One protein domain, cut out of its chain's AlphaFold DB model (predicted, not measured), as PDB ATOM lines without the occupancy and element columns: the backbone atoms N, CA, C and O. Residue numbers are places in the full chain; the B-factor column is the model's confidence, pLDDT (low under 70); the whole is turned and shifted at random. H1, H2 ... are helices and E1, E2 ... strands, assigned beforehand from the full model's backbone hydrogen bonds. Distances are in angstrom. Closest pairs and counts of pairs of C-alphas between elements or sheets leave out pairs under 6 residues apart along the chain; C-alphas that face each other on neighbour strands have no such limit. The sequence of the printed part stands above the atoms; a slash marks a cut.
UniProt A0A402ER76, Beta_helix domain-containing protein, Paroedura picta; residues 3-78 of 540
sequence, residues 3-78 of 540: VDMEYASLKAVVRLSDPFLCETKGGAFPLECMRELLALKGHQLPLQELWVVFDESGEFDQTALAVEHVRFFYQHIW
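What this domain is: This is residues 3 to 78 of the 540 residues of the protein "Beta_helix domain-containing protein" of Paroedura picta (UniProt A0A402ER76). Three short strands, E1, E2 and E3, lie side by side in a small antiparallel sheet between two helices, H1 toward the E3 edge and the longer H2, with neither helix on the sheet and the two helices apart from each other. Two long stretches with no named element, residues 15 to 30 from E2 to H1 and residues 47 to 60 from E3 to H2, join these parts, and residues 23 to 28 of the first stretch stick out from the body. The printed part has 76 residues, with two named helices and three named strands in the order E1, E2, H1, E3, H2; the sheet's order is E1, E2, E3, and the class is mixed, helices and strands. The whole is only just loose, close to compact, with a radius of gyration of the C-alphas of 13.8 A and spans of 32 by 30 by 24 A.

How they stand to each other: In the sheet, E2, residues 11 to 14, is the inner strand, and E1, residues 3 to 6, and E3, residues 44 to 46, are the edge strands. E1 and E2 form a hairpin with a tight link; they are antiparallel at 164 degrees, with N 6 and O 11 at 2.8 A and N 13 and O 4 at 2.8 A, within hydrogen-bond range. E2 and E3 are antiparallel at 133 degrees, with N 12 and O 45 at 2.8 A and N 45 and O 12 at 2.9 A, also within range. The C-alphas of Lys 11 and Pro 46, which face each other, are 4.3 A apart. H1, residues 31 to 40, is not on the sheet, but only just, with 4 pairs of C-alphas within 10 A. The closest C-alphas of H1 and E3 are those of Leu 38 and Gln 44, 7.5 A apart. H2, residues 61 to 77, is not on the sheet, with 2 pairs of C-alphas within 10 A. H2 is apart from E1, from E2 and from H1, and H1 is apart from E1. In H1 and H2, every O i to N i+4 pair is within hydrogen-bond range.

Where its parts are: E1 begins at C-alpha 3, (113.225, -5.447, 171.349), and spans 10.5 A to C-alpha 6. E2 spans 9.2 A, and E3 spans 6.9 A. H1 spans 14.4 A from C-alpha 31, (127.714, -3.739, 159.490), to C-alpha 40. H2, the longest helix with 17 residues, spans 22.7 A and ends at C-alpha 77, (116.692, -32.379, 175.289).

The domain as a whole: The two C-alphas farthest apart are those of Glu 32 and Ile 77, at 36.0 A. The printed part has no cut. The links from E2 to H1, 16 residues, and from E3 to H2, 14 residues, are long, and the link from H1 to E3 is tight. Residues 23 to 28 stand free. The mean pLDDT of the printed part is 81.2, and residues 23 to 29 are under 70.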
ATOM      1  N   VAL A   3     114.216  -6.527 171.208       83.19
ATOM      2  CA  VAL A   3     113.225  -5.447 171.349       83.19
ATOM      3  C   VAL A   3     111.850  -5.999 171.721       83.19
ATOM      4  O   VAL A   3     111.125  -5.363 172.477       83.19
ATOM      5  N   ASP A   4     111.496  -7.174 171.196       80.56
ATOM      6  CA  ASP A   4     110.218  -7.841 171.460       80.56
ATOM      7  C   ASP A   4     110.343  -9.360 171.247       80.56
ATOM      8  O   ASP A   4     111.313  -9.828 170.638       80.56
ATOM      9  N   MET A   5     109.377 -10.142 171.730       79.69
ATOM     10  CA  MET A   5     109.331 -11.598 171.578       79.69
ATOM     11  C   MET A   5     107.960 -12.078 171.104       79.69
ATOM     12  O   MET A   5     106.926 -11.787 171.700       79.69
ATOM     13  N   GLU A   6     107.962 -12.898 170.057       81.06
ATOM     14  CA  GLU A   6     106.776 -13.571 169.548       81.06
ATOM     15  C   GLU A   6     106.698 -14.993 170.123       81.06
ATOM     16  O   GLU A   6     107.413 -15.906 169.706       81.06
ATOM     17  N   TYR A   7     105.810 -15.181 171.103       75.69
ATOM     18  CA  TYR A   7     105.697 -16.433 171.863       75.69
ATOM     19  C   TYR A   7     105.225 -17.626 171.024       75.69
ATOM     20  O   TYR A   7     105.682 -18.742 171.242       75.69
ATOM     21  N   ALA A   8     104.332 -17.402 170.054       77.25
ATOM     22  CA  ALA A   8     103.752 -18.475 169.242       77.25
ATOM     23  C   ALA A   8     104.755 -19.099 168.259       77.25
ATOM     24  O   ALA A   8     104.624 -20.263 167.898       77.25
ATOM     25  N   SER A   9     105.747 -18.323 167.820       79.38
ATOM     26  CA  SER A   9     106.755 -18.746 166.844       79.38
ATOM     27  C   SER A   9     108.134 -18.974 167.471       79.38
ATOM     28  O   SER A   9     109.052 -19.384 166.761       79.38
ATOM     29  N   LEU A  10     108.283 -18.709 168.780       82.75
ATOM     30  CA  LEU A  10     109.550 -18.725 169.517       82.75
ATOM     31  C   LEU A  10     110.646 -17.920 168.798       82.75
ATOM     32  O   LEU A  10     111.784 -18.374 168.630       82.75
ATOM     33  N   LYS A  11     110.298 -16.703 168.366       86.44
ATOM     34  CA  LYS A  11     111.213 -15.763 167.708       86.44
ATOM     35  C   LYS A  11     111.331 -14.470 168.503       86.44
ATOM     36  O   LYS A  11     110.343 -13.954 169.013       86.44
ATOM     37  N   ALA A  12     112.531 -13.909 168.559       86.56
ATOM     38  CA  ALA A  12     112.760 -12.559 169.046       86.56
ATOM     39  C   ALA A  12     112.870 -11.577 167.885       86.56
ATOM     40  O   ALA A  12     113.540 -11.844 166.885       86.56
ATOM     41  N   VAL A  13     112.277 -10.404 168.072       86.50
ATOM     42  CA  VAL A  13     112.527  -9.232 167.244       86.50
ATOM     43  C   VAL A  13     113.802  -8.571 167.747       86.50
ATOM     44  O   VAL A  13     113.891  -8.163 168.907       86.50
ATOM     45  N   VAL A  14     114.802  -8.466 166.877       87.88
ATOM     46  CA  VAL A  14     116.131  -7.967 167.239       87.88
ATOM     47  C   VAL A  14     116.476  -6.672 166.519       87.88
ATOM     48  O   VAL A  14     116.133  -6.454 165.357       87.88
ATOM     49  N   ARG A  15     117.236  -5.822 167.207       84.94
ATOM     50  CA  ARG A  15     117.878  -4.636 166.644       84.94
ATOM     51  C   ARG A  15     119.377  -4.691 166.904       84.94
ATOM     52  O   ARG A  15     119.829  -5.168 167.948       84.94
ATOM     53  N   LEU A  16     120.156  -4.177 165.958       84.00
ATOM     54  CA  LEU A  16     121.579  -3.943 166.175       84.00
ATOM     55  C   LEU A  16     121.761  -2.888 167.273       84.00
ATOM     56  O   LEU A  16     121.116  -1.840 167.243       84.00
ATOM     57  N   SER A  17     122.620  -3.198 168.237       79.94
ATOM     58  CA  SER A  17     122.990  -2.324 169.348       79.94
ATOM     59  C   SER A  17     124.446  -1.897 169.216       79.94
ATOM     60  O   SER A  17     125.272  -2.671 168.733       79.94
ATOM     61  N   ASP A  18     124.748  -0.682 169.667       75.81
ATOM     62  CA  ASP A  18     126.109  -0.157 169.719       75.81
ATOM     63  C   ASP A  18     126.717  -0.388 171.117       75.81
ATOM     64  O   ASP A  18     126.043  -0.117 172.113       75.81
ATOM     65  N   PRO A  19     127.978  -0.849 171.223       75.31
ATOM     66  CA  PRO A  19     128.907  -1.138 170.128       75.31
ATOM     67  C   PRO A  19     128.617  -2.471 169.412       75.31
ATOM     68  O   PRO A  19     128.403  -3.503 170.046       75.31
ATOM     69  N   PHE A  20     128.679  -2.457 168.076       74.25
ATOM     70  CA  PHE A  20     128.554  -3.660 167.249       74.25
ATOM     71  C   PHE A  20     129.877  -4.433 167.192       74.25
ATOM     72  O   PHE A  20     130.895  -3.917 166.727       74.25
ATOM     73  N   LEU A  21     129.838  -5.697 167.613       73.25
ATOM     74  CA  LEU A  21     130.942  -6.649 167.521       73.25
ATOM     75  C   LEU A  21     130.453  -7.909 166.802       73.25
ATOM     76  O   LEU A  21     129.408  -8.458 167.143       73.25
ATOM     77  N   CYS A  22     131.207  -8.364 165.801       73.00
ATOM     78  CA  CYS A  22     130.914  -9.583 165.052       73.00
ATOM     79  C   CYS A  22     132.198 -10.400 164.890       73.00
ATOM     80  O   CYS A  22     133.130  -9.974 164.205       73.00
ATOM     81  N   GLU A  23     132.246 -11.568 165.529       68.06
ATOM     82  CA  GLU A  23     133.327 -12.536 165.360       68.06
ATOM     83  C   GLU A  23     132.914 -13.600 164.341       68.06
ATOM     84  O   GLU A  23     132.071 -14.455 164.605       68.06
ATOM     85  N   THR A  24     133.517 -13.563 163.155       65.69
ATOM     86  CA  THR A  24     133.294 -14.558 162.101       65.69
ATOM     87  C   THR A  24     134.572 -15.349 161.830       65.69
ATOM     88  O   THR A  24     135.640 -14.778 161.598       65.69
ATOM     89  N   LYS A  25     134.466 -16.689 161.826       53.53
ATOM     90  CA  LYS A  25     135.548 -17.625 161.464       53.53
ATOM     91  C   LYS A  25     135.866 -17.517 159.958       53.53
ATOM     92  O   LYS A  25     135.491 -18.393 159.190       53.53
ATOM     93  N   GLY A  26     136.498 -16.425 159.516       56.16
ATOM     94  CA  GLY A  26     136.879 -16.236 158.103       56.16
ATOM     95  C   GLY A  26     137.046 -14.800 157.582       56.16
ATOM     96  O   GLY A  26     137.350 -14.637 156.406       56.16
ATOM     97  N   GLY A  27     136.874 -13.762 158.406       58.53
ATOM     98  CA  GLY A  27     137.010 -12.349 158.000       58.53
ATOM     99  C   GLY A  27     136.020 -11.457 158.747       58.53
ATOM    100  O   GLY A  27     135.163 -11.988 159.436       58.53
ATOM    101  N   ALA A  28     136.126 -10.129 158.650       58.44
ATOM    102  CA  ALA A  28     135.184  -9.205 159.295       58.44
ATOM    103  C   ALA A  28     133.894  -9.074 158.466       58.44
ATOM    104  O   ALA A  28     133.952  -8.654 157.310       58.44
ATOM    105  N   PHE A  29     132.740  -9.421 159.043       69.50
ATOM    106  CA  PHE A  29     131.436  -9.210 158.410       69.50
ATOM    107  C   PHE A  29     131.030  -7.726 158.558       69.50
ATOM    108  O   PHE A  29     130.908  -7.251 159.691       69.50
ATOM    109  N   PRO A  30     130.856  -6.955 157.466       79.12
ATOM    110  CA  PRO A  30     130.522  -5.533 157.555       79.12
ATOM    111  C   PRO A  30     129.146  -5.299 158.193       79.12
ATOM    112  O   PRO A  30     128.219  -6.086 157.989       79.12
ATOM    113  N   LEU A  31     128.986  -4.167 158.887       78.06
ATOM    114  CA  LEU A  31     127.714  -3.739 159.490       78.06
ATOM    115  C   LEU A  31     126.558  -3.736 158.472       78.06
ATOM    116  O   LEU A  31     125.452  -4.167 158.791       78.06
ATOM    117  N   GLU A  32     126.819  -3.287 157.240       80.81
ATOM    118  CA  GLU A  32     125.806  -3.215 156.178       80.81
ATOM    119  C   GLU A  32     125.318  -4.604 155.743       80.81
ATOM    120  O   GLU A  32     124.117  -4.823 155.624       80.81
ATOM    121  N   CYS A  33     126.215  -5.588 155.633       81.75
ATOM    122  CA  CYS A  33     125.830  -6.962 155.304       81.75
ATOM    123  C   CYS A  33     124.981  -7.601 156.415       81.75
ATOM    124  O   CYS A  33     124.065  -8.369 156.133       81.75
ATOM    125  N   MET A  34     125.255  -7.276 157.685       82.69
ATOM    126  CA  MET A  34     124.438  -7.756 158.805       82.69
ATOM    127  C   MET A  34     123.042  -7.119 158.799       82.69
ATOM    128  O   MET A  34     122.053  -7.799 159.069       82.69
ATOM    129  N   ARG A  35     122.940  -5.830 158.450       83.12
ATOM    130  CA  ARG A  35     121.648  -5.145 158.280       83.12
ATOM    131  C   ARG A  35     120.823  -5.760 157.158       83.12
ATOM    132  O   ARG A  35     119.638  -6.003 157.357       83.12
ATOM    133  N   GLU A  36     121.439  -6.049 156.015       84.75
ATOM    134  CA  GLU A  36     120.775  -6.731 154.899       84.75
ATOM    135  C   GLU A  36     120.287  -8.129 155.303       84.75
ATOM    136  O   GLU A  36     119.146  -8.491 155.019       84.75
ATOM    137  N   LEU A  37     121.103  -8.891 156.037       84.00
ATOM    138  CA  LEU A  37     120.734 -10.224 156.523       84.00
ATOM    139  C   LEU A  37     119.568 -10.177 157.520       84.00
ATOM    140  O   LEU A  37     118.631 -10.973 157.412       84.00
ATOM    141  N   LEU A  38     119.588  -9.232 158.463       85.38
ATOM    142  CA  LEU A  38     118.477  -9.022 159.392       85.38
ATOM    143  C   LEU A  38     117.212  -8.572 158.659       85.38
ATOM    144  O   LEU A  38     116.134  -9.073 158.967       85.38
ATOM    145  N   ALA A  39     117.327  -7.702 157.653       85.94
ATOM    146  CA  ALA A  39     116.195  -7.293 156.830       85.94
ATOM    147  C   ALA A  39     115.583  -8.478 156.061       85.94
ATOM    148  O   ALA A  39     114.361  -8.615 156.040       85.94
ATOM    149  N   LEU A  40     116.411  -9.373 155.508       86.88
ATOM    150  CA  LEU A  40     115.961 -10.600 154.836       86.88
ATOM    151  C   LEU A  40     115.240 -11.567 155.787       86.88
ATOM    152  O   LEU A  40     114.259 -12.190 155.392       86.88
ATOM    153  N   LYS A  41     115.690 -11.667 157.044       81.81
ATOM    154  CA  LYS A  41     115.012 -12.444 158.098       81.81
ATOM    155  C   LYS A  41     113.849 -11.687 158.768       81.81
ATOM    156  O   LYS A  41     113.293 -12.170 159.749       81.81
ATOM    157  N   GLY A  42     113.478 -10.497 158.286       83.19
ATOM    158  CA  GLY A  42     112.396  -9.696 158.870       83.19
ATOM    159  C   GLY A  42     112.671  -9.228 160.304       83.19
ATOM    160  O   GLY A  42     111.733  -9.012 161.061       83.19
ATOM    161  N   HIS A  43     113.944  -9.089 160.687       85.50
ATOM    162  CA  HIS A  43     114.415  -8.798 162.049       85.50
ATOM    163  C   HIS A  43     113.975  -9.821 163.103       85.50
ATOM    164  O   HIS A  43     114.069  -9.544 164.296       85.50
ATOM    165  N   GLN A  44     113.531 -11.004 162.682       85.38
ATOM    166  CA  GLN A  44     113.116 -12.074 163.572       85.38
ATOM    167  C   GLN A  44     114.170 -13.176 163.594       85.38
ATOM    168  O   GLN A  44     114.527 -13.737 162.555       85.38
ATOM    169  N   LEU A  45     114.651 -13.507 164.788       86.81
ATOM    170  CA  LEU A  45     115.585 -14.607 165.004       86.81
ATOM    171  C   LEU A  45     114.973 -15.643 165.949       86.81
ATOM    172  O   LEU A  45     114.342 -15.253 166.932       86.81
ATOM    173  N   PRO A  46     115.152 -16.948 165.693       86.56
ATOM    174  CA  PRO A  46     114.776 -17.990 166.642       86.56
ATOM    175  C   PRO A  46     115.440 -17.773 168.005       86.56
ATOM    176  O   PRO A  46     116.627 -17.454 168.063       86.56
ATOM    177  N   LEU A  47     114.710 -18.004 169.100       85.25
ATOM    178  CA  LEU A  47     115.251 -17.837 170.459       85.25
ATOM    179  C   LEU A  47     116.493 -18.707 170.721       85.25
ATOM    180  O   LEU A  47     117.398 -18.286 171.434       85.25
ATOM    181  N   GLN A  48     116.576 -19.880 170.086       83.12
ATOM    182  CA  GLN A  48     117.730 -20.788 170.165       83.12
ATOM    183  C   GLN A  48     119.045 -20.192 169.620       83.12
ATOM    184  O   GLN A  48     120.122 -20.649 169.991       83.12
ATOM    185  N   GLU A  49     118.976 -19.183 168.741       84.62
ATOM    186  CA  GLU A  49     120.152 -18.518 168.157       84.62
ATOM    187  C   GLU A  49     120.654 -17.348 169.028       84.62
ATOM    188  O   GLU A  49     121.693 -16.756 168.734       84.62
ATOM    189  N   LEU A  50     119.935 -16.999 170.102       85.19
ATOM    190  CA  LEU A  50     120.252 -15.853 170.951       85.19
ATOM    191  C   LEU A  50     121.188 -16.225 172.099       85.19
ATOM    192  O   LEU A  50     121.137 -17.318 172.668       85.19
ATOM    193  N   TRP A  51     122.055 -15.276 172.444       84.19
ATOM    194  CA  TRP A  51     122.968 -15.369 173.575       84.19
ATOM    195  C   TRP A  51     122.749 -14.184 174.502       84.19
ATOM    196  O   TRP A  51     122.664 -13.036 174.062       84.19
ATOM    197  N   VAL A  52     122.632 -14.489 175.787       83.69
ATOM    198  CA  VAL A  52     122.429 -13.510 176.850       83.69
ATOM    199  C   VAL A  52     123.760 -12.913 177.288       83.69
ATOM    200  O   VAL A  52     124.780 -13.598 177.348       83.69
ATOM    201  N   VAL A  53     123.737 -11.615 177.567       81.75
ATOM    202  CA  VAL A  53     124.886 -10.837 178.040       81.75
ATOM    203  C   VAL A  53     124.556 -10.342 179.442       81.75
ATOM    204  O   VAL A  53     123.417  -9.971 179.707       81.75
ATOM    205  N   PHE A  54     125.545 -10.371 180.335       78.12
ATOM    206  CA  PHE A  54     125.380  -9.912 181.710       78.12
ATOM    207  C   PHE A  54     125.095  -8.405 181.760       78.12
ATOM    208  O   PHE A  54     125.799  -7.624 181.118       78.12
ATOM    209  N   ASP A  55     124.099  -8.020 182.554       78.81
ATOM    210  CA  ASP A  55     123.741  -6.635 182.842       78.81
ATOM    211  C   ASP A  55     123.657  -6.427 184.362       78.81
ATOM    212  O   ASP A  55     123.081  -7.241 185.082       78.81
ATOM    213  N   GLU A  56     124.235  -5.334 184.860       77.88
ATOM    214  CA  GLU A  56     124.270  -5.007 186.293       77.88
ATOM    215  C   GLU A  56     122.895  -4.584 186.839       77.88
ATOM    216  O   GLU A  56     122.686  -4.597 188.052       77.88
ATOM    217  N   SER A  57     121.956  -4.201 185.963       82.31
ATOM    218  CA  SER A  57     120.617  -3.741 186.355       82.31
ATOM    219  C   SER A  57     119.727  -4.853 186.930       82.31
ATOM    220  O   SER A  57     118.849  -4.572 187.749       82.31
ATOM    221  N   GLY A  58     119.936  -6.102 186.494       78.81
ATOM    222  CA  GLY A  58     119.107  -7.262 186.834       78.81
ATOM    223  C   GLY A  58     117.663  -7.215 186.306       78.81
ATOM    224  O   GLY A  58     116.859  -8.088 186.634       78.81
ATOM    225  N   GLU A  59     117.291  -6.207 185.506       83.00
ATOM    226  CA  GLU A  59     115.901  -5.987 185.073       83.00
ATOM    227  C   GLU A  59     115.379  -7.131 184.190       83.00
ATOM    228  O   GLU A  59     114.216  -7.528 184.288       83.00
ATOM    229  N   PHE A  60     116.259  -7.713 183.371       81.25
ATOM    230  CA  PHE A  60     115.920  -8.749 182.394       81.25
ATOM    231  C   PHE A  60     116.408 -10.151 182.774       81.25
ATOM    232  O   PHE A  60     116.376 -11.048 181.932       81.25
ATOM    233  N   ASP A  61     116.808 -10.385 184.027       82.94
ATOM    234  CA  ASP A  61     117.372 -11.671 184.463       82.94
ATOM    235  C   ASP A  61     116.425 -12.852 184.207       82.94
ATOM    236  O   ASP A  61     116.846 -13.919 183.763       82.94
ATOM    237  N   GLN A  62     115.121 -12.658 184.427       83.88
ATOM    238  CA  GLN A  62     114.111 -13.693 184.176       83.88
ATOM    239  C   GLN A  62     113.949 -13.993 182.684       83.88
ATOM    240  O   GLN A  62     113.823 -15.151 182.289       83.88
ATOM    241  N   THR A  63     113.986 -12.960 181.840       83.50
ATOM    242  CA  THR A  63     113.949 -13.116 180.382       83.50
ATOM    243  C   THR A  63     115.209 -13.819 179.892       83.50
ATOM    244  O   THR A  63     115.121 -14.735 179.078       83.50
ATOM    245  N   ALA A  64     116.369 -13.438 180.426       84.00
ATOM    246  CA  ALA A  64     117.637 -14.056 180.094       84.00
ATOM    247  C   ALA A  64     117.653 -15.547 180.464       84.00
ATOM    248  O   ALA A  64     118.010 -16.387 179.638       84.00
ATOM    249  N   LEU A  65     117.175 -15.883 181.667       85.69
ATOM    250  CA  LEU A  65     117.039 -17.262 182.128       85.69
ATOM    251  C   LEU A  65     116.075 -18.072 181.247       85.69
ATOM    252  O   LEU A  65     116.364 -19.217 180.906       85.69
ATOM    253  N   ALA A  66     114.949 -17.485 180.836       86.31
ATOM    254  CA  ALA A  66     113.991 -18.148 179.953       86.31
ATOM    255  C   ALA A  66     114.586 -18.453 178.568       86.31
ATOM    256  O   ALA A  66     114.407 -19.558 178.058       86.31
ATOM    257  N   VAL A  67     115.328 -17.510 177.976       85.62
ATOM    258  CA  VAL A  67     116.035 -17.726 176.701       85.62
ATOM    259  C   VAL A  67     117.069 -18.844 176.839       85.62
ATOM    260  O   VAL A  67     117.154 -19.710 175.967       85.62
ATOM    261  N   GLU A  68     117.799 -18.881 177.956       87.44
ATOM    262  CA  GLU A  68     118.765 -19.944 178.240       87.44
ATOM    263  C   GLU A  68     118.087 -21.315 178.374       87.44
ATOM    264  O   GLU A  68     118.560 -22.289 177.794       87.44
ATOM    265  N   HIS A  69     116.940 -21.400 179.059       88.50
ATOM    266  CA  HIS A  69     116.162 -22.639 179.159       88.50
ATOM    267  C   HIS A  69     115.655 -23.126 177.799       88.50
ATOM    268  O   HIS A  69     115.736 -24.320 177.515       88.50
ATOM    269  N   VAL A  70     115.166 -22.223 176.942       87.81
ATOM    270  CA  VAL A  70     114.738 -22.569 175.577       87.81
ATOM    271  C   VAL A  70     115.921 -23.113 174.780       87.81
ATOM    272  O   VAL A  70     115.816 -24.172 174.161       87.81
ATOM    273  N   ARG A  71     117.073 -22.439 174.833       87.94
ATOM    274  CA  ARG A  71     118.280 -22.888 174.134       87.94
ATOM    275  C   ARG A  71     118.753 -24.246 174.645       87.94
ATOM    276  O   ARG A  71     118.994 -25.144 173.843       87.94
ATOM    277  N   PHE A  72     118.818 -24.414 175.963       89.94
ATOM    278  CA  PHE A  72     119.167 -25.675 176.605       89.94
ATOM    279  C   PHE A  72     118.243 -26.812 176.155       89.94
ATOM    280  O   PHE A  72     118.716 -27.884 175.774       89.94
ATOM    281  N   PHE A  73     116.931 -26.567 176.152       90.31
ATOM    282  CA  PHE A  73     115.937 -27.547 175.741       90.31
ATOM    283  C   PHE A  73     116.168 -28.009 174.300       90.31
ATOM    284  O   PHE A  73     116.325 -29.207 174.070       90.31
ATOM    285  N   TYR A  74     116.278 -27.085 173.342       87.50
ATOM    286  CA  TYR A  74     116.468 -27.443 171.933       87.50
ATOM    287  C   TYR A  74     117.841 -28.049 171.629       87.50
ATOM    288  O   TYR A  74     117.967 -28.865 170.720       87.50
ATOM    289  N   GLN A  75     118.869 -27.683 172.396       87.31
ATOM    290  CA  GLN A  75     120.228 -28.175 172.187       87.31
ATOM    291  C   GLN A  75     120.465 -29.558 172.808       87.31
ATOM    292  O   GLN A  75     121.182 -30.381 172.237       87.31
ATOM    293  N   HIS A  76     119.897 -29.824 173.986       88.19
ATOM    294  CA  HIS A  76     120.255 -31.002 174.780       88.19
ATOM    295  C   HIS A  76     119.112 -31.997 174.972       88.19
ATOM    296  O   HIS A  76     119.390 -33.194 175.077       88.19
ATOM    297  N   ILE A  77     117.856 -31.545 174.960       90.81
ATOM    298  CA  ILE A  77     116.692 -32.379 175.289       90.81
ATOM    299  C   ILE A  77     115.895 -32.759 174.042       90.81
ATOM    300  O   ILE A  77     115.671 -33.945 173.820       90.81
ATOM    301  N   TRP A  78     115.487 -31.780 173.235       88.81
ATOM    302  CA  TRP A  78     114.632 -31.965 172.063       88.81
ATOM    303  C   TRP A  78     115.296 -32.805 170.969       88.81
ATOM    304  O   TRP A  78     116.504 -32.695 170.731       88.81
TER     305      TRP A  78